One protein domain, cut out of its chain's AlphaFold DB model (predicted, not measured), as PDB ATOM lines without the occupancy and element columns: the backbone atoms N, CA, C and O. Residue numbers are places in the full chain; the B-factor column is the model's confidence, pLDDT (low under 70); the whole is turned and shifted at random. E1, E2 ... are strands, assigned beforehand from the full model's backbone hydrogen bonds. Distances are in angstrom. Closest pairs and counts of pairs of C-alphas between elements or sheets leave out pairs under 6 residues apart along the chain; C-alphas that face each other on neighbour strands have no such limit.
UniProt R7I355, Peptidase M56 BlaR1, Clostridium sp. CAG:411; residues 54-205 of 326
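Overview. This is residues 54 to 205 of the 326 residues of the protein "Peptidase M56 BlaR1" of Clostridium sp. CAG:411 (UniProt R7I355). Three antiparallel sheets follow one another along the longest axis: a strongly twisted five-strand sheet E1 - E9 - E8 - E7 - E6 at one end, the sheet E2 - E3 - E4 - E5 in the middle, and the sheet E10 - E11 - E12 at the other end. The first two make a sandwich, two sheets face to face; the chain leaves the first after E1, returns to it at E6, and crosses from E9 to the third by a long link. The printed part has 152 residues, with twelve named strands in the order E1 to E12 and no named helix; the class is all strand, though named strands hold only 66 residues. It is compact, with a radius of gyration of the C-alphas of 15.0 A and spans of 44 by 31 by 27 A.

Arrangement. E1, residues 55 to 57, is an edge strand, antiparallel to E9, residues 154 to 159, with N 55 and O 157 3.0 A apart. E2, residues 76 to 80, E3, residues 84 to 89, E4, residues 92 to 97, and E5, residues 102 to 107, form a meander, each strand the antiparallel neighbour of the one before; N 78 and O 86, N 87 and O 94, and N 95 and O 105 are 2.8, 3.0 and 2.9 A apart. E6, residues 123 to 127, E7, residues 133 to 138, E8, residues 144 to 149, and E9 form another, with N 126 and O 135 at 3.0 A, N 136 and O 146 at 2.9 A, and N 147 and O 156 at 2.8 A. In the sandwich the facing parts are 10.6 A centre to centre, their best planes 16 degrees apart and their strands at 21 degrees. The closest C-alphas of E2 and E6 are those of Cys 78 and Ala 127, 5.8 A apart. E10, residues 175 to 178, E11, residues 187 to 193, and E12, residues 196 to 201, form the third meander, with N 177 and O 188 at 2.9 A and N 191 and O 198 at 2.9 A. The closest C-alphas of E2 and E10, Ile 77 and Arg 175, are 7.1 A apart.

Along the chain. E1 begins at C-alpha 55, (147.275, 126.055, 171.656). E3 measures 16.8 A, E9 16.4 A and E11 18.8 A. E12 ends at C-alpha 201, (117.467, 145.622, 170.601).

Size, cuts and confidence. The farthest C-alphas, Asp 55 and Leu 195, are 48.1 A apart. The printed part has no cut. The links E1 to E2, E5 to E6 and E9 to E10 are long. Mean pLDDT of the printed part is 91.3; residues 54, 171 to 172, 180 to 181, 193 and 195 to 196 are under 70.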
ATOM      1  N   GLY A  54     147.986 126.860 176.459       65.56
ATOM      2  CA  GLY A  54     147.076 126.327 175.447       65.56
ATOM      3  C   GLY A  54     147.551 126.604 174.026       65.56
ATOM      4  O   GLY A  54     148.331 127.530 173.795       65.56
ATOM      5  N   ASP A  55     147.048 125.818 173.078       82.12
ATOM      6  CA  ASP A  55     147.275 126.055 171.656       82.12
ATOM      7  C   ASP A  55     146.436 127.262 171.223       82.12
ATOM      8  O   ASP A  55     145.218 127.285 171.413       82.12
ATOM      9  N   ALA A  56     147.083 128.294 170.680       87.38
ATOM     10  CA  ALA A  56     146.384 129.478 170.194       87.38
ATOM     11  C   ALA A  56     145.476 129.118 169.007       87.38
ATOM     12  O   ALA A  56     145.899 128.428 168.079       87.38
ATOM     13  N   VAL A  57     144.243 129.624 169.027       90.81
ATOM     14  CA  VAL A  57     143.262 129.480 167.944       90.81
ATOM     15  C   VAL A  57     142.876 130.877 167.451       90.81
ATOM     16  O   VAL A  57     142.979 131.859 168.188       90.81
ATOM     17  N   ALA A  58     142.484 131.001 166.183       89.44
ATOM     18  CA  ALA A  58     142.023 132.277 165.648       89.44
ATOM     19  C   ALA A  58     140.674 132.668 166.280       89.44
ATOM     20  O   ALA A  58     139.734 131.875 166.289       89.44
ATOM     21  N   ALA A  59     140.577 133.897 166.793       92.81
ATOM     22  CA  ALA A  59     139.312 134.487 167.219       92.81
ATOM     23  C   ALA A  59     138.616 135.099 165.995       92.81
ATOM     24  O   ALA A  59     138.840 136.259 165.652       92.81
ATOM     25  N   GLU A  60     137.835 134.287 165.287       96.31
ATOM     26  CA  GLU A  60     137.040 134.741 164.144       96.31
ATOM     27  C   GLU A  60     135.750 135.417 164.615       96.31
ATOM     28  O   GLU A  60     135.118 134.949 165.560       96.31
ATOM     29  N   GLU A  61     135.330 136.493 163.949       97.38
ATOM     30  CA  GLU A  61     134.047 137.148 164.231       97.38
ATOM     31  C   GLU A  61     132.863 136.278 163.793       97.38
ATOM     32  O   GLU A  61     132.933 135.546 162.804       97.38
ATOM     33  N   ALA A  62     131.753 136.375 164.525       97.62
ATOM     34  CA  ALA A  62     130.535 135.646 164.202       97.62
ATOM     35  C   ALA A  62     129.950 136.109 162.857       97.62
ATOM     36  O   ALA A  62     129.766 137.303 162.620       97.62
ATOM     37  N   ALA A  63     129.598 135.150 162.001       95.31
ATOM     38  CA  ALA A  63     128.910 135.407 160.742       95.31
ATOM     39  C   ALA A  63     127.426 135.052 160.882       95.31
ATOM     40  O   ALA A  63     127.083 133.886 161.065       95.31
ATOM     41  N   TYR A  64     126.558 136.056 160.776       95.12
ATOM     42  CA  TYR A  64     125.108 135.908 160.891       95.12
ATOM     43  C   TYR A  64     124.387 136.874 159.946       95.12
ATOM     44  O   TYR A  64     124.939 137.897 159.532       95.12
ATOM     45  N   GLN A  65     123.141 136.561 159.618       95.50
ATOM     46  CA  GLN A  65     122.194 137.466 158.977       95.50
ATOM     47  C   GLN A  65     121.051 137.770 159.940       95.50
ATOM     48  O   GLN A  65     120.623 136.920 160.712       95.50
ATOM     49  N   LEU A  66     120.487 138.978 159.861       93.88
ATOM     50  CA  LEU A  66     119.318 139.343 160.677       93.88
ATOM     51  C   LEU A  66     118.107 138.434 160.418       93.88
ATOM     52  O   LEU A  66     117.230 138.323 161.268       93.88
ATOM     53  N   THR A  67     118.058 137.817 159.238       94.38
ATOM     54  CA  THR A  67     117.004 136.902 158.792       94.38
ATOM     55  C   THR A  67     117.244 135.450 159.192       94.38
ATOM     56  O   THR A  67     116.391 134.608 158.919       94.38
ATOM     57  N   ASP A  68     118.405 135.127 159.766       94.56
ATOM     58  CA  ASP A  68     118.659 133.777 160.257       94.56
ATOM     59  C   ASP A  68     117.720 133.485 161.433       94.56
ATOM     60  O   ASP A  68     117.397 134.376 162.224       94.56
ATOM     61  N   SER A  69     117.273 132.234 161.541       92.56
ATOM     62  CA  SER A  69     116.525 131.763 162.711       92.56
ATOM     63  C   SER A  69     117.386 131.892 163.973       92.56
ATOM     64  O   SER A  69     118.606 131.907 163.887       92.56
ATOM     65  N   ILE A  70     116.775 131.956 165.156       92.12
ATOM     66  CA  ILE A  70     117.494 131.856 166.439       92.12
ATOM     67  C   ILE A  70     117.845 130.408 166.807       92.12
ATOM     68  O   ILE A  70     118.627 130.187 167.726       92.12
ATOM     69  N   GLY A  71     117.338 129.430 166.050       90.75
ATOM     70  CA  GLY A  71     117.585 128.011 166.272       90.75
ATOM     71  C   GLY A  71     116.556 127.379 167.207       90.75
ATOM     72  O   GLY A  71     115.404 127.802 167.255       90.75
ATOM     73  N   ALA A  72     116.965 126.311 167.894       86.94
ATOM     74  CA  ALA A  72     116.080 125.523 168.753       86.94
ATOM     75  C   ALA A  72     115.885 126.128 170.156       86.94
ATOM     76  O   ALA A  72     114.850 125.883 170.772       86.94
ATOM     77  N   ASP A  73     116.855 126.912 170.632       88.44
ATOM     78  CA  ASP A  73     116.830 127.573 171.938       88.44
ATOM     79  C   ASP A  73     116.948 129.084 171.794       88.44
ATOM     80  O   ASP A  73     117.617 129.589 170.888       88.44
ATOM     81  N   ASP A  74     116.364 129.800 172.751       89.25
ATOM     82  CA  ASP A  74     116.660 131.214 172.930       89.25
ATOM     83  C   ASP A  74     118.144 131.412 173.310       89.25
ATOM     84  O   ASP A  74     118.730 130.578 174.010       89.25
ATOM     85  N   PRO A  75     118.766 132.534 172.904       93.56
ATOM     86  CA  PRO A  75     120.128 132.851 173.304       93.56
ATOM     87  C   PRO A  75     120.304 132.919 174.826       93.56
ATOM     88  O   PRO A  75     119.499 133.511 175.548       93.56
ATOM     89  N   GLN A  76     121.413 132.370 175.312       92.31
ATOM     90  CA  GLN A  76     121.750 132.322 176.727       92.31
ATOM     91  C   GLN A  76     122.596 133.530 177.133       92.31
ATOM     92  O   GLN A  76     123.618 133.819 176.510       92.31
ATOM     93  N   ILE A  77     122.231 134.183 178.238       95.62
ATOM     94  CA  ILE A  77     123.093 135.159 178.913       95.62
ATOM     95  C   ILE A  77     124.174 134.397 179.691       95.62
ATOM     96  O   ILE A  77     123.881 133.657 180.628       95.62
ATOM     97  N   CYS A  78     125.432 134.580 179.299       95.81
ATOM     98  CA  CYS A  78     126.593 133.942 179.920       95.81
ATOM     99  C   CYS A  78     127.164 134.784 181.071       95.81
ATOM    100  O   CYS A  78     127.736 134.240 182.014       95.81
ATOM    101  N   TYR A  79     127.041 136.110 180.972       96.69
ATOM    102  CA  TYR A  79     127.500 137.081 181.964       96.69
ATOM    103  C   TYR A  79     126.739 138.393 181.803       96.69
ATOM    104  O   TYR A  79     126.481 138.812 180.676       96.69
ATOM    105  N   GLU A  80     126.470 139.093 182.901       94.81
ATOM    106  CA  GLU A  80     126.057 140.492 182.841       94.81
ATOM    107  C   GLU A  80     126.417 141.276 184.105       94.81
ATOM    108  O   GLU A  80     126.378 140.755 185.224       94.81
ATOM    109  N   ASP A  81     126.739 142.550 183.891       92.94
ATOM    110  CA  ASP A  81     126.928 143.591 184.900       92.94
ATOM    111  C   ASP A  81     126.278 144.907 184.420       92.94
ATOM    112  O   ASP A  81     125.546 144.928 183.430       92.94
ATOM    113  N   GLU A  82     126.506 146.024 185.115       89.81
ATOM    114  CA  GLU A  82     125.953 147.339 184.749       89.81
ATOM    115  C   GLU A  82     126.419 147.865 183.377       89.81
ATOM    116  O   GLU A  82     125.695 148.636 182.746       89.81
ATOM    117  N   GLU A  83     127.587 147.447 182.891       92.62
ATOM    118  CA  GLU A  83     128.239 147.993 181.697       92.62
ATOM    119  C   GLU A  83     128.046 147.108 180.461       92.62
ATOM    120  O   GLU A  83     127.824 147.617 179.356       92.62
ATOM    121  N   ARG A  84     128.106 145.784 180.623       94.81
ATOM    122  CA  ARG A  84     128.123 144.827 179.515       94.81
ATOM    123  C   ARG A  84     127.332 143.558 179.799       94.81
ATOM    124  O   ARG A  84     127.127 143.146 180.936       94.81
ATOM    125  N   MET A  85     126.933 142.910 178.715       96.19
ATOM    126  CA  MET A  85     126.364 141.568 178.706       96.19
ATOM    127  C   MET A  85     127.177 140.698 177.750       96.19
ATOM    128  O   MET A  85     127.572 141.151 176.677       96.19
ATOM    129  N   ILE A  86     127.412 139.445 178.124       98.00
ATOM    130  CA  ILE A  86     127.904 138.408 177.222       98.00
ATOM    131  C   ILE A  86     126.769 137.425 177.025       98.00
ATOM    132  O   ILE A  86     126.226 136.907 178.002       98.00
ATOM    133  N   PHE A  87     126.426 137.152 175.775       97.25
ATOM    134  CA  PHE A  87     125.405 136.171 175.447       97.25
ATOM    135  C   PHE A  87     125.839 135.297 174.280       97.25
ATOM    136  O   PHE A  87     126.714 135.674 173.499       97.25
ATOM    137  N   SER A  88     125.230 134.126 174.171       96.19
ATOM    138  CA  SER A  88     125.520 133.163 173.116       96.19
ATOM    139  C   SER A  88     124.248 132.595 172.512       96.19
ATOM    140  O   SER A  88     123.232 132.452 173.182       96.19
ATOM    141  N   GLY A  89     124.327 132.258 171.234       95.25
ATOM    142  CA  GLY A  89     123.404 131.370 170.543       95.25
ATOM    143  C   GLY A  89     124.198 130.514 169.560       95.25
ATOM    144  O   GLY A  89     125.412 130.681 169.430       95.25
ATOM    145  N   TYR A  90     123.530 129.634 168.813       94.44
ATOM    146  CA  TYR A  90     124.208 128.805 167.802       94.44
ATOM    147  C   TYR A  90     125.001 129.656 166.782       94.44
ATOM    148  O   TYR A  90     126.028 129.240 166.253       94.44
ATOM    149  N   PHE A  91     124.533 130.881 166.533       96.38
ATOM    150  CA  PHE A  91     125.089 131.843 165.584       96.38
ATOM    151  C   PHE A  91     126.278 132.656 166.129       96.38
ATOM    152  O   PHE A  91     126.824 133.486 165.404       96.38
ATOM    153  N   GLY A  92     126.707 132.443 167.380       97.69
ATOM    154  CA  GLY A  92     127.917 133.059 167.929       97.69
ATOM    155  C   GLY A  92     127.846 133.411 169.414       97.69
ATOM    156  O   GLY A  92     126.812 133.278 170.066       97.69
ATOM    157  N   LEU A  93     128.969 133.905 169.935       98.50
ATOM    158  CA  LEU A  93     129.086 134.537 171.252       98.50
ATOM    159  C   LEU A  93     129.315 136.037 171.049       98.50
ATOM    160  O   LEU A  93     130.128 136.425 170.214       98.50
ATOM    161  N   PHE A  94     128.635 136.877 171.818       98.50
ATOM    162  CA  PHE A  94     128.607 138.322 171.618       98.50
ATOM    163  C   PHE A  94     128.875 139.058 172.924       98.50
ATOM    164  O   PHE A  94     128.319 138.709 173.964       98.50
ATOM    165  N   VAL A  95     129.690 140.110 172.851       98.12
ATOM    166  CA  VAL A  95     129.853 141.098 173.920       98.12
ATOM    167  C   VAL A  95     129.046 142.327 173.536       98.12
ATOM    168  O   VAL A  95     129.289 142.955 172.503       98.12
ATOM    169  N   TYR A  96     128.076 142.657 174.374       96.62
ATOM    170  CA  TYR A  96     127.138 143.746 174.174       96.62
ATOM    171  C   TYR A  96     127.396 144.854 175.190       96.62
ATOM    172  O   TYR A  96     127.343 144.627 176.399       96.62
ATOM    173  N   ASP A  97     127.660 146.058 174.693       93.88
ATOM    174  CA  ASP A  97     127.733 147.281 175.485       93.88
ATOM    175  C   ASP A  97     126.306 147.738 175.816       93.88
ATOM    176  O   ASP A  97     125.548 148.156 174.934       93.88
ATOM    177  N   ARG A  98     125.932 147.661 177.098       90.06
ATOM    178  CA  ARG A  98     124.571 147.979 177.565       90.06
ATOM    179  C   ARG A  98     124.289 149.477 177.531       90.06
ATOM    180  O   ARG A  98     123.134 149.884 177.394       90.06
ATOM    181  N   LYS A  99     125.325 150.312 177.631       85.94
ATOM    182  CA  LYS A  99     125.202 151.772 177.625       85.94
ATOM    183  C   LYS A  99     124.972 152.298 176.216       85.94
ATOM    184  O   LYS A  99     124.091 153.131 176.009       85.94
ATOM    185  N   ASN A 100     125.761 151.816 175.263       86.94
ATOM    186  CA  ASN A 100     125.662 152.211 173.860       86.94
ATOM    187  C   ASN A 100     124.656 151.359 173.080       86.94
ATOM    188  O   ASN A 100     124.339 151.688 171.942       86.94
ATOM    189  N   CYS A 101     124.113 150.314 173.708       87.25
ATOM    190  CA  CYS A 101     123.203 149.362 173.096       87.25
ATOM    191  C   CYS A 101     123.802 148.764 171.818       87.25
ATOM    192  O   CYS A 101     123.191 148.845 170.767       87.25
ATOM    193  N   SER A 102     125.018 148.226 171.852       90.94
ATOM    194  CA  SER A 102     125.673 147.729 170.635       90.94
ATOM    195  C   SER A 102     126.533 146.510 170.903       90.94
ATOM    196  O   SER A 102     127.218 146.438 171.920       90.94
ATOM    197  N   ILE A 103     126.567 145.588 169.946       95.06
ATOM    198  CA  ILE A 103     127.559 144.514 169.929       95.06
ATOM    199  C   ILE A 103     128.918 145.133 169.600       95.06
ATOM    200  O   ILE A 103     129.077 145.769 168.559       95.06
ATOM    201  N   VAL A 104     129.884 144.963 170.499       95.94
ATOM    202  CA  VAL A 104     131.243 145.521 170.365       95.94
ATOM    203  C   VAL A 104     132.288 144.461 170.027       95.94
ATOM    204  O   VAL A 104     133.389 144.799 169.609       95.94
ATOM    205  N   GLN A 105     131.948 143.185 170.208       97.38
ATOM    206  CA  GLN A 105     132.826 142.054 169.929       97.38
ATOM    207  C   GLN A 105     131.978 140.802 169.712       97.38
ATOM    208  O   GLN A 105     130.912 140.653 170.316       97.38
ATOM    209  N   SER A 106     132.454 139.893 168.866       98.25
ATOM    210  CA  SER A 106     131.811 138.599 168.649       98.25
ATOM    211  C   SER A 106     132.838 137.495 168.415       98.25
ATOM    212  O   SER A 106     133.986 137.781 168.085       98.25
ATOM    213  N   LEU A 107     132.416 136.247 168.595       98.44
ATOM    214  CA  LEU A 107     133.208 135.054 168.330       98.44
ATOM    215  C   LEU A 107     132.368 134.031 167.555       98.44
ATOM    216  O   LEU A 107     131.248 133.693 167.951       98.44
ATOM    217  N   ASN A 108     132.941 133.510 166.474       97.94
ATOM    218  CA  ASN A 108     132.391 132.439 165.660       97.94
ATOM    219  C   ASN A 108     132.495 131.099 166.397       97.94
ATOM    220  O   ASN A 108     133.526 130.426 166.368       97.94
ATOM    221  N   LEU A 109     131.402 130.685 167.034       96.88
ATOM    222  CA  LEU A 109     131.366 129.416 167.756       96.88
ATOM    223  C   LEU A 109     131.472 128.200 166.827       96.88
ATOM    224  O   LEU A 109     132.026 127.176 167.223       96.88
ATOM    225  N   LYS A 110     131.034 128.316 165.570       95.31
ATOM    226  CA  LYS A 110     131.127 127.229 164.590       95.31
ATOM    227  C   LYS A 110     132.571 126.883 164.235       95.31
ATOM    228  O   LYS A 110     132.888 125.710 164.061       95.31
ATOM    229  N   ALA A 111     133.462 127.876 164.184       94.94
ATOM    230  CA  ALA A 111     134.884 127.667 163.883       94.94
ATOM    231  C   ALA A 111     135.593 126.759 164.907       94.94
ATOM    232  O   ALA A 111     136.593 126.121 164.584       94.94
ATOM    233  N   ILE A 112     135.056 126.670 166.126       93.88
ATOM    234  CA  ILE A 112     135.602 125.864 167.225       93.88
ATOM    235  C   ILE A 112     134.698 124.683 167.621       93.88
ATOM    236  O   ILE A 112     134.991 123.994 168.598       93.88
ATOM    237  N   GLY A 113     133.622 124.430 166.863       93.75
ATOM    238  CA  GLY A 113     132.677 123.336 167.110       93.75
ATOM    239  C   GLY A 113     131.746 123.553 168.308       93.75
ATOM    240  O   GLY A 113     131.334 122.582 168.933       93.75
ATOM    241  N   CYS A 114     131.443 124.809 168.647       95.75
ATOM    242  CA  CYS A 114     130.552 125.202 169.744       95.75
ATOM    243  C   CYS A 114     129.226 125.832 169.276       95.75
ATOM    244  O   CYS A 114     128.589 126.556 170.033       95.75
ATOM    245  N   ASP A 115     128.795 125.585 168.038       94.62
ATOM    246  CA  ASP A 115     127.549 126.115 167.463       94.62
ATOM    247  C   ASP A 115     126.313 125.242 167.729       94.62
ATOM    248  O   ASP A 115     125.248 125.505 167.192       94.62
ATOM    249  N   SER A 116     126.405 124.196 168.550       94.06
ATOM    250  CA  SER A 116     125.245 123.372 168.917       94.06
ATOM    251  C   SER A 116     124.707 123.759 170.295       94.06
ATOM    252  O   SER A 116     125.466 123.807 171.264       94.06
ATOM    253  N   THR A 117     123.395 123.998 170.396       91.62
ATOM    254  CA  THR A 117     122.723 124.359 171.663       91.62
ATOM    255  C   THR A 117     122.084 123.161 172.375       91.62
ATOM    256  O   THR A 117     121.915 123.197 173.590       91.62
ATOM    257  N   GLN A 118     121.788 122.072 171.651       89.31
ATOM    258  CA  GLN A 118     121.168 120.851 172.190       89.31
ATOM    259  C   GLN A 118     121.817 119.569 171.655       89.31
ATOM    260  O   GLN A 118     122.568 119.579 170.678       89.31
ATOM    261  N   GLY A 119     121.434 118.442 172.264       89.94
ATOM    262  CA  GLY A 119     121.853 117.099 171.865       89.94
ATOM    263  C   GLY A 119     123.300 116.802 172.244       89.94
ATOM    264  O   GLY A 119     123.932 117.574 172.948       89.94
ATOM    265  N   ASP A 120     123.841 115.686 171.762       88.31
ATOM    266  CA  ASP A 120     125.174 115.223 172.175       88.31
ATOM    267  C   ASP A 120     126.304 116.188 171.778       88.31
ATOM    268  O   ASP A 120     127.358 116.192 172.402       88.31
ATOM    269  N   ALA A 121     126.083 117.027 170.762       90.75
ATOM    270  CA  ALA A 121     127.057 117.998 170.275       90.75
ATOM    271  C   ALA A 121     127.032 119.345 171.021       90.75
ATOM    272  O   ALA A 121     127.801 120.228 170.647       90.75
ATOM    273  N   TYR A 122     126.165 119.529 172.030       94.31
ATOM    274  CA  TYR A 122     126.004 120.824 172.697       94.31
ATOM    275  C   TYR A 122     127.324 121.371 173.266       94.31
ATOM    276  O   TYR A 122     128.215 120.616 173.662       94.31
ATOM    277  N   CYS A 123     127.457 122.696 173.305       96.06
ATOM    278  CA  CYS A 123     128.596 123.353 173.941       96.06
ATOM    279  C   CYS A 123     128.209 123.868 175.329       96.06
ATOM    280  O   CYS A 123     127.255 124.627 175.489       96.06
ATOM    281  N   GLU A 124     128.969 123.466 176.343       95.50
ATOM    282  CA  GLU A 124     128.874 124.029 177.684       95.50
ATOM    283  C   GLU A 124     129.584 125.383 177.716       95.50
ATOM    284  O   GLU A 124     130.770 125.481 177.390       95.50
ATOM    285  N   ILE A 125     128.863 126.429 178.126       96.25
ATOM    286  CA  ILE A 125     129.378 127.800 178.166       96.25
ATOM    287  C   ILE A 125     129.286 128.344 179.587       96.25
ATOM    288  O   ILE A 125     128.221 128.354 180.203       96.25
ATOM    289  N   GLN A 126     130.412 128.821 180.115       96.75
ATOM    290  CA  GLN A 126     130.491 129.432 181.440       96.75
ATOM    291  C   GLN A 126     131.387 130.662 181.411       96.75
ATOM    292  O   GLN A 126     132.455 130.642 180.806       96.75
ATOM    293  N   ALA A 127     131.005 131.729 182.106       97.81
ATOM    294  CA  ALA A 127     131.850 132.907 182.259       97.81
ATOM    295  C   ALA A 127     132.539 132.936 183.630       97.81
ATOM    296  O   ALA A 127     132.014 132.437 184.630       97.81
ATOM    297  N   SER A 128     133.709 133.566 183.698       98.12
ATOM    298  CA  SER A 128     134.302 133.980 184.967       98.12
ATOM    299  C   SER A 128     133.411 135.010 185.669       98.12
ATOM    300  O   SER A 128     132.668 135.757 185.037       98.12
ATOM    301  N   ALA A 129     133.498 135.080 186.995       96.50
ATOM    302  CA  ALA A 129     132.684 135.983 187.811       96.50
ATOM    303  C   ALA A 129     132.901 137.481 187.503       96.50
ATOM    304  O   ALA A 129     132.062 138.297 187.867       96.50
ATOM    305  N   ASP A 130     134.009 137.843 186.854       96.25
ATOM    306  CA  ASP A 130     134.329 139.202 186.394       96.25
ATOM    307  C   ASP A 130     134.022 139.433 184.899       96.25
ATOM    308  O   ASP A 130     134.290 140.512 184.369       96.25
ATOM    309  N   GLY A 131     133.517 138.413 184.195       96.62
ATOM    310  CA  GLY A 131     133.170 138.482 182.776       96.62
ATOM    311  C   GLY A 131     134.357 138.666 181.830       96.62
ATOM    312  O   GLY A 131     134.158 138.971 180.660       96.62
ATOM    313  N   ASN A 132     135.600 138.525 182.300       97.81
ATOM    314  CA  ASN A 132     136.785 138.701 181.453       97.81
ATOM    315  C   ASN A 132     137.179 137.431 180.695       97.81
ATOM    316  O   ASN A 132     137.991 137.490 179.770       97.81
ATOM    317  N   THR A 133     136.637 136.278 181.083       98.38
ATOM    318  CA  THR A 133     136.939 134.989 180.466       98.38
ATOM    319  C   THR A 133     135.666 134.183 180.257       98.38
ATOM    320  O   THR A 133     134.845 134.077 181.166       98.38
ATOM    321  N   VAL A 134     135.530 133.579 179.079       98.56
ATOM    322  CA  VAL A 134     134.479 132.607 178.765       98.56
ATOM    323  C   VAL A 134     135.128 131.253 178.495       98.56
ATOM    324  O   VAL A 134     136.061 131.146 177.701       98.56
ATOM    325  N   TYR A 135     134.648 130.229 179.187       98.31
ATOM    326  CA  TYR A 135     135.026 128.833 179.028       98.31
ATOM    327  C   TYR A 135     133.990 128.161 178.128       98.31
ATOM    328  O   TYR A 135     132.793 128.234 178.405       98.31
ATOM    329  N   LEU A 136     134.459 127.556 177.040       98.12
ATOM    330  CA  LEU A 136     133.647 126.958 175.982       98.12
ATOM    331  C   LEU A 136     134.071 125.496 175.844       98.12
ATOM    332  O   LEU A 136     135.187 125.213 175.411       98.12
ATOM    333  N   HIS A 137     133.215 124.562 176.228       96.81
ATOM    334  CA  HIS A 137     133.515 123.134 176.188       96.81
ATOM    335  C   HIS A 137     132.546 122.438 175.227       96.81
ATOM    336  O   HIS A 137     131.390 122.212 175.587       96.81
ATOM    337  N   PRO A 138     132.986 122.088 174.001       94.75
ATOM    338  CA  PRO A 138     132.216 121.197 173.145       94.75
ATOM    339  C   PRO A 138     132.065 119.861 173.875       94.75
ATOM    340  O   PRO A 138     133.063 119.179 174.093       94.75
ATOM    341  N   TYR A 139     130.847 119.468 174.248       91.56
ATOM    342  CA  TYR A 139     130.615 118.366 175.193       91.56
ATOM    343  C   TYR A 139     131.231 117.021 174.770       91.56
ATOM    344  O   TYR A 139     131.522 116.148 175.599       91.56
ATOM    345  N   MET A 140     131.434 116.830 173.466       90.75
ATOM    346  CA  MET A 140     132.058 115.632 172.904       90.75
ATOM    347  C   MET A 140     133.587 115.604 173.044       90.75
ATOM    348  O   MET A 140     134.165 114.518 172.987       90.75
ATOM    349  N   ASP A 141     134.253 116.743 173.259       93.44
ATOM    350  CA  ASP A 141     135.697 116.814 173.521       93.44
ATOM    351  C   ASP A 141     135.966 116.553 175.008       93.44
ATOM    352  O   ASP A 141     136.070 117.461 175.820       93.44
ATOM    353  N   LYS A 142     136.092 115.275 175.379       91.25
ATOM    354  CA  LYS A 142     136.251 114.855 176.783       91.25
ATOM    355  C   LYS A 142     137.552 115.311 177.451       91.25
ATOM    356  O   LYS A 142     137.712 115.095 178.650       91.25
ATOM    357  N   GLU A 143     138.493 115.878 176.698       94.81
ATOM    358  CA  GLU A 143     139.812 116.251 177.210       94.81
ATOM    359  C   GLU A 143     140.039 117.759 177.242       94.81
ATOM    360  O   GLU A 143     140.829 118.224 178.069       94.81
ATOM    361  N   ASN A 144     139.392 118.524 176.360       96.38
ATOM    362  CA  ASN A 144     139.746 119.915 176.117       96.38
ATOM    363  C   ASN A 144     138.552 120.864 176.171       96.38
ATOM    364  O   ASN A 144     137.420 120.517 175.870       96.38
ATOM    365  N   MET A 145     138.859 122.119 176.472       97.25
ATOM    366  CA  MET A 145     137.966 123.262 176.338       97.25
ATOM    367  C   MET A 145     138.681 124.386 175.594       97.25
ATOM    368  O   MET A 145     139.902 124.361 175.415       97.25
ATOM    369  N   TYR A 146     137.932 125.410 175.222       98.25
ATOM    370  CA  TYR A 146     138.478 126.684 174.797       98.25
ATOM    371  C   TYR A 146     138.308 127.732 175.891       98.25
ATOM    372  O   TYR A 146     137.282 127.807 176.565       98.25
ATOM    373  N   VAL A 147     139.334 128.559 176.047       98.38
ATOM    374  CA  VAL A 147     139.357 129.692 176.966       98.38
ATOM    375  C   VAL A 147     139.430 130.955 176.131       98.38
ATOM    376  O   VAL A 147     140.438 131.204 175.471       98.38
ATOM    377  N   TYR A 148     138.358 131.737 176.154       98.44
ATOM    378  CA  TYR A 148     138.255 132.998 175.440       98.44
ATOM    379  C   TYR A 148     138.449 134.168 176.402       98.44
ATOM    380  O   TYR A 148     137.658 134.369 177.323       98.44
ATOM    381  N   ASN A 149     139.515 134.938 176.200       98.12
ATOM    382  CA  ASN A 149     139.784 136.171 176.926       98.12
ATOM    383  C   ASN A 149     139.136 137.340 176.180       98.12
ATOM    384  O   ASN A 149     139.542 137.681 175.067       98.12
ATOM    385  N   ILE A 150     138.149 137.963 176.827       97.44
ATOM    386  CA  ILE A 150     137.359 139.054 176.249       97.44
ATOM    387  C   ILE A 150     138.239 140.265 175.950       97.44
ATOM    388  O   ILE A 150     138.211 140.793 174.843       97.44
ATOM    389  N   LYS A 151     139.048 140.683 176.928       95.06
ATOM    390  CA  LYS A 151     139.847 141.910 176.850       95.06
ATOM    391  C   LYS A 151     140.876 141.856 175.724       95.06
ATOM    392  O   LYS A 151     141.056 142.840 175.014       95.06
ATOM    393  N   ASP A 152     141.553 140.724 175.602       95.25
ATOM    394  CA  ASP A 152     142.648 140.559 174.650       95.25
ATOM    395  C   ASP A 152     142.152 140.040 173.291       95.25
ATOM    396  O   ASP A 152     142.933 139.969 172.346       95.25
ATOM    397  N   ASN A 153     140.865 139.682 173.186       95.75
ATOM    398  CA  ASN A 153     140.262 139.035 172.022       95.75
ATOM    399  C   ASN A 153     141.069 137.810 171.554       95.75
ATOM    400  O   ASN A 153     141.397 137.657 170.377       95.75
ATOM    401  N   THR A 154     141.444 136.950 172.502       96.81
ATOM    402  CA  THR A 154     142.248 135.752 172.228       96.81
ATOM    403  C   THR A 154     141.547 134.503 172.713       96.81
ATOM    404  O   THR A 154     140.902 134.502 173.762       96.81
ATOM    405  N   ILE A 155     141.701 133.420 171.956       97.62
ATOM    406  CA  ILE A 155     141.167 132.108 172.296       97.62
ATOM    407  C   ILE A 155     142.289 131.071 172.293       97.62
ATOM    408  O   ILE A 155     143.173 131.073 171.433       97.62
ATOM    409  N   GLN A 156     142.271 130.196 173.292       97.62
ATOM    410  CA  GLN A 156     143.238 129.111 173.440       97.62
ATOM    411  C   GLN A 156     142.506 127.800 173.679       97.62
ATOM    412  O   GLN A 156     141.565 127.762 174.472       97.62
ATOM    413  N   LYS A 157     142.966 126.721 173.048       97.50
ATOM    414  CA  LYS A 157     142.549 125.362 173.390       97.50
ATOM    415  C   LYS A 157     143.391 124.864 174.561       97.50
ATOM    416  O   LYS A 157     144.618 124.854 174.489       97.50
ATOM    417  N   THR A 158     142.748 124.463 175.649       96.69
ATOM    418  CA  THR A 158     143.400 123.951 176.861       96.69
ATOM    419  C   THR A 158     142.754 122.645 177.290       96.69
ATOM    420  O   THR A 158     141.654 122.324 176.850       96.69
ATOM    421  N   LYS A 159     143.377 121.919 178.223       97.00
ATOM    422  CA  LYS A 159     142.673 120.833 178.916       97.00
ATOM    423  C   LYS A 159     141.418 121.366 179.606       97.00
ATOM    424  O   LYS A 159     141.432 122.499 180.097       97.00
ATOM    425  N   PHE A 160     140.366 120.556 179.631       96.44
ATOM    426  CA  PHE A 160     139.163 120.846 180.394       96.44
ATOM    427  C   PHE A 160     139.504 120.838 181.885       96.44
ATOM    428  O   PHE A 160     139.944 119.826 182.431       96.44
ATOM    429  N   ASP A 161     139.339 121.990 182.522       95.69
ATOM    430  CA  ASP A 161     139.543 122.175 183.953       95.69
ATOM    431  C   ASP A 161     138.813 123.446 184.373       95.69
ATOM    432  O   ASP A 161     139.149 124.537 183.907       95.69
ATOM    433  N   LEU A 162     137.817 123.308 185.242       95.75
ATOM    434  CA  LEU A 162     137.078 124.420 185.838       95.75
ATOM    435  C   LEU A 162     137.321 124.533 187.350       95.75
ATOM    436  O   LEU A 162     136.767 125.425 188.001       95.75
ATOM    437  N   ASP A 163     138.165 123.673 187.918       95.94
ATOM    438  CA  ASP A 163     138.355 123.582 189.356       95.94
ATOM    439  C   ASP A 163     139.025 124.844 189.905       95.94
ATOM    440  O   ASP A 163     139.953 125.426 189.338       95.94
ATOM    441  N   GLY A 164     138.502 125.327 191.034       94.25
ATOM    442  CA  GLY A 164     138.977 126.553 191.676       94.25
ATOM    443  C   GLY A 164     138.651 127.848 190.920       94.25
ATOM    444  O   GLY A 164     138.961 128.933 191.424       94.25
ATOM    445  N   LYS A 165     137.995 127.781 189.753       96.00
ATOM    446  CA  LYS A 165     137.568 128.973 189.018       96.00
ATOM    447  C   LYS A 165     136.338 129.592 189.669       96.00
ATOM    448  O   LYS A 165     135.371 128.921 190.020       96.00
ATOM    449  N   LYS A 166     136.363 130.916 189.813       97.00
ATOM    450  CA  LYS A 166     135.191 131.685 190.239       97.00
ATOM    451  C   LYS A 166     134.319 131.935 189.020       97.00
ATOM    452  O   LYS A 166     134.642 132.799 188.209       97.00
ATOM    453  N   LEU A 167     133.249 131.161 188.900       97.00
ATOM    454  CA  LEU A 167     132.298 131.258 187.800       97.00
ATOM    455  C   LEU A 167     131.164 132.225 188.142       97.00
ATOM    456  O   LEU A 167     130.755 132.334 189.303       97.00
ATOM    457  N   TYR A 168     130.672 132.919 187.122       96.12
ATOM    458  CA  TYR A 168     129.435 133.680 187.203       96.12
ATOM    459  C   TYR A 168     128.266 132.715 187.426       96.12
ATOM    460  O   TYR A 168     128.204 131.660 186.801       96.12
ATOM    461  N   LYS A 169     127.366 133.048 188.356       90.12
ATOM    462  CA  LYS A 169     126.295 132.135 188.785       90.12
ATOM    463  C   LYS A 169     124.914 132.462 188.224       90.12
ATOM    464  O   LYS A 169     124.038 131.626 188.387       90.12
ATOM    465  N   GLY A 170     124.747 133.607 187.555       78.75
ATOM    466  CA  GLY A 170     123.465 134.053 186.999       78.75
ATOM    467  C   GLY A 170     122.417 134.287 188.086       78.75
ATOM    468  O   GLY A 170     121.829 133.347 188.602       78.75
ATOM    469  N   GLU A 171     122.171 135.543 188.453       60.59
ATOM    470  CA  GLU A 171     121.186 135.878 189.498       60.59
ATOM    471  C   GLU A 171     120.195 136.949 189.042       60.59
ATOM    472  O   GLU A 171     119.802 137.820 189.817       60.59
ATOM    473  N   THR A 172     119.807 136.935 187.771       63.28
ATOM    474  CA  THR A 172     119.059 138.054 187.206       63.28
ATOM    475  C   THR A 172     117.732 137.628 186.599       63.28
ATOM    476  O   THR A 172     117.581 136.554 186.027       63.28
ATOM    477  N   GLU A 173     116.731 138.497 186.750       74.06
ATOM    478  CA  GLU A 173     115.411 138.366 186.115       74.06
ATOM    479  C   GLU A 173     115.445 138.719 184.616       74.06
ATOM    480  O   GLU A 173     114.403 138.756 183.950       74.06
ATOM    481  N   SER A 174     116.635 139.037 184.098       86.25
ATOM    482  CA  SER A 174     116.839 139.412 182.713       86.25
ATOM    483  C   SER A 174     116.788 138.182 181.816       86.25
ATOM    484  O   SER A 174     117.041 137.048 182.224       86.25
ATOM    485  N   ARG A 175     116.396 138.407 180.569       88.50
ATOM    486  CA  ARG A 175     116.325 137.347 179.568       88.50
ATOM    487  C   ARG A 175     116.479 137.942 178.185       88.50
ATOM    488  O   ARG A 175     116.168 139.113 177.963       88.50
ATOM    489  N   ILE A 176     116.925 137.120 177.252       91.00
ATOM    490  CA  ILE A 176     116.838 137.443 175.837       91.00
ATOM    491  C   ILE A 176     115.538 136.833 175.328       91.00
ATOM    492  O   ILE A 176     115.246 135.675 175.601       91.00
ATOM    493  N   THR A 177     114.737 137.635 174.637       86.56
ATOM    494  CA  THR A 177     113.485 137.193 174.023       86.56
ATOM    495  C   THR A 177     113.509 137.501 172.543       86.56
ATOM    496  O   THR A 177     113.972 138.570 172.134       86.56
ATOM    497  N   SER A 178     112.958 136.602 171.741       81.44
ATOM    498  CA  SER A 178     112.631 136.889 170.353       81.44
ATOM    499  C   SER A 178     111.209 137.439 170.234       81.44
ATOM    500  O   SER A 178     110.305 137.064 170.983       81.44
ATOM    501  N   GLY A 179     111.019 138.372 169.301       70.06
ATOM    502  CA  GLY A 179     109.685 138.740 168.841       70.06
ATOM    503  C   GLY A 179     109.048 137.662 167.964       70.06
ATOM    504  O   GLY A 179     109.597 136.579 167.746       70.06
ATOM    505  N   MET A 180     107.874 137.978 167.420       67.31
ATOM    506  CA  MET A 180     107.185 137.102 166.472       67.31
ATOM    507  C   MET A 180     108.046 136.933 165.210       67.31
ATOM    508  O   MET A 180     108.299 137.899 164.495       67.31
ATOM    509  N   GLY A 181     108.505 135.706 164.949       67.25
ATOM    510  CA  GLY A 181     109.373 135.374 163.812       67.25
ATOM    511  C   GLY A 181     110.621 134.575 164.185       67.25
ATOM    512  O   GLY A 181     111.161 133.892 163.319       67.25
ATOM    513  N   ALA A 182     111.045 134.608 165.458       84.62
ATOM    514  CA  ALA A 182     112.189 133.839 165.962       84.62
ATOM    515  C   ALA A 182     113.451 133.984 165.079       84.62
ATOM    516  O   ALA A 182     114.149 133.003 164.804       84.62
ATOM    517  N   MET A 183     113.722 135.212 164.614       92.25
ATOM    518  CA  MET A 183     114.912 135.571 163.835       92.25
ATOM    519  C   MET A 183     115.899 136.391 164.668       92.25
ATOM    520  O   MET A 183     115.506 137.093 165.601       92.25
ATOM    521  N   ILE A 184     117.182 136.356 164.302       94.06
ATOM    522  CA  ILE A 184     118.253 137.078 165.008       94.06
ATOM    523  C   ILE A 184     117.958 138.583 165.096       94.06
ATOM    524  O   ILE A 184     118.173 139.203 166.138       94.06
ATOM    525  N   GLY A 185     117.429 139.183 164.027       91.75
ATOM    526  CA  GLY A 185     117.100 140.611 163.996       91.75
ATOM    527  C   GLY A 185     116.010 141.035 164.986       91.75
ATOM    528  O   GLY A 185     115.974 142.205 165.362       91.75
ATOM    529  N   ASP A 186     115.176 140.096 165.443       88.25
ATOM    530  CA  ASP A 186     114.068 140.334 166.376       88.25
ATOM    531  C   ASP A 186     114.465 140.139 167.848       88.25
ATOM    532  O   ASP A 186     113.632 140.296 168.746       88.25
ATOM    533  N   LEU A 187     115.722 139.779 168.118       91.12
ATOM    534  CA  LEU A 187     116.192 139.537 169.475       91.12
ATOM    535  C   LEU A 187     116.278 140.835 170.279       91.12
ATOM    536  O   LEU A 187     116.924 141.818 169.895       91.12
ATOM    537  N   THR A 188     115.666 140.789 171.457       88.94
ATOM    538  CA  THR A 188     115.682 141.864 172.439       88.94
ATOM    539  C   THR A 188     116.161 141.348 173.786       88.94
ATOM    540  O   THR A 188     115.841 140.240 174.208       88.94
ATOM    541  N   TYR A 189     116.933 142.171 174.479       89.44
ATOM    542  CA  TYR A 189     117.294 141.974 175.870       89.44
ATOM    543  C   TYR A 189     116.258 142.654 176.760       89.44
ATOM    544  O   TYR A 189     116.021 143.862 176.657       89.44
ATOM    545  N   GLN A 190     115.615 141.855 177.603       86.31
ATOM    546  CA  GLN A 190     114.571 142.272 178.522       86.31
ATOM    547  C   GLN A 190     115.163 142.450 179.924       86.31
ATOM    548  O   GLN A 190     115.683 141.503 180.511       86.31
ATOM    549  N   VAL A 191     115.044 143.658 180.478       80.56
ATOM    550  CA  VAL A 191     115.526 144.015 181.822       80.56
ATOM    551  C   VAL A 191     114.349 144.400 182.700       80.56
ATOM    552  O   VAL A 191     113.521 145.213 182.288       80.56
ATOM    553  N   ALA A 192     114.277 143.845 183.907       75.62
ATOM    554  CA  ALA A 192     113.313 144.283 184.910       75.62
ATOM    555  C   ALA A 192     113.635 145.713 185.388       75.62
ATOM    556  O   ALA A 192     114.771 146.029 185.736       75.62
ATOM    557  N   ASP A 193     112.622 146.571 185.411       69.94
ATOM    558  CA  ASP A 193     112.650 147.948 185.903       69.94
ATOM    559  C   ASP A 193     111.398 148.186 186.762       69.94
ATOM    560  O   ASP A 193     110.340 148.626 186.299       69.94
ATOM    561  N   GLY A 194     111.485 147.777 188.030       72.00
ATOM    562  CA  GLY A 194     110.347 147.774 188.947       72.00
ATOM    563  C   GLY A 194     109.233 146.830 188.479       72.00
ATOM    564  O   GLY A 194     109.427 145.625 188.403       72.00
ATOM    565  N   LEU A 195     108.049 147.377 188.180       61.41
ATOM    566  CA  LEU A 195     106.899 146.621 187.645       61.41
ATOM    567  C   LEU A 195     106.885 146.552 186.109       61.41
ATOM    568  O   LEU A 195     105.902 146.113 185.506       61.41
ATOM    569  N   HIS A 196     107.928 147.052 185.454       66.25
ATOM    570  CA  HIS A 196     108.003 147.162 184.007       66.25
ATOM    571  C   HIS A 196     109.218 146.417 183.473       66.25
ATOM    572  O   HIS A 196     110.200 146.215 184.171       66.25
ATOM    573  N   PHE A 197     109.152 146.022 182.206       72.75
ATOM    574  CA  PHE A 197     110.313 145.513 181.485       72.75
ATOM    575  C   PHE A 197     110.804 146.546 180.479       72.75
ATOM    576  O   PHE A 197     110.005 147.093 179.715       72.75
ATOM    577  N   LEU A 198     112.102 146.801 180.451       75.75
ATOM    578  CA  LEU A 198     112.758 147.536 179.379       75.75
ATOM    579  C   LEU A 198     113.234 146.538 178.333       75.75
ATOM    580  O   LEU A 198     113.846 145.533 178.676       75.75
ATOM    581  N   TYR A 199     112.962 146.830 177.066       81.06
ATOM    582  CA  TYR A 199     113.454 146.043 175.943       81.06
ATOM    583  C   TYR A 199     114.581 146.819 175.267       81.06
ATOM    584  O   TYR A 199     114.451 148.026 175.021       81.06
ATOM    585  N   GLN A 200     115.687 146.139 174.990       85.75
ATOM    586  CA  GLN A 200     116.824 146.677 174.256       85.75
ATOM    587  C   GLN A 200     117.090 145.808 173.021       85.75
ATOM    588  O   GLN A 200     117.240 144.598 173.172       85.75
ATOM    589  N   PRO A 201     117.139 146.377 171.809       88.06
ATOM    590  CA  PRO A 201     117.467 145.622 170.601       88.06
ATOM    591  C   PRO A 201     118.903 145.103 170.658       88.06
ATOM    592  O   PRO A 201     119.810 145.861 170.989       88.06
ATOM    593  N   LEU A 202     119.123 143.842 170.282       92.31
ATOM    594  CA  LEU A 202     120.476 143.279 170.248       92.31
ATOM    595  C   LEU A 202     121.166 143.474 168.893       92.31
ATOM    596  O   LEU A 202     122.335 143.852 168.857       92.31
ATOM    597  N   PHE A 203     120.437 143.275 167.788       93.06
ATOM    598  CA  PHE A 203     121.023 143.221 166.443       93.06
ATOM    599  C   PHE A 203     120.522 144.322 165.509       93.06
ATOM    600  O   PHE A 203     121.307 145.150 165.047       93.06
ATOM    601  N   TYR A 204     119.220 144.363 165.216       92.12
ATOM    602  CA  TYR A 204     118.690 145.330 164.259       92.12
ATOM    603  C   TYR A 204     118.611 146.735 164.866       92.12
ATOM    604  O   TYR A 204     117.737 147.015 165.685       92.12
ATOM    605  N   GLN A 205     119.510 147.623 164.436       90.06
ATOM    606  CA  GLN A 205     119.583 149.031 164.841       90.06
ATOM    607  C   GLN A 205     119.890 149.923 163.626       90.06
ATOM    608  O   GLN A 205     121.037 150.315 163.406       90.06
TER     609      GLN A 205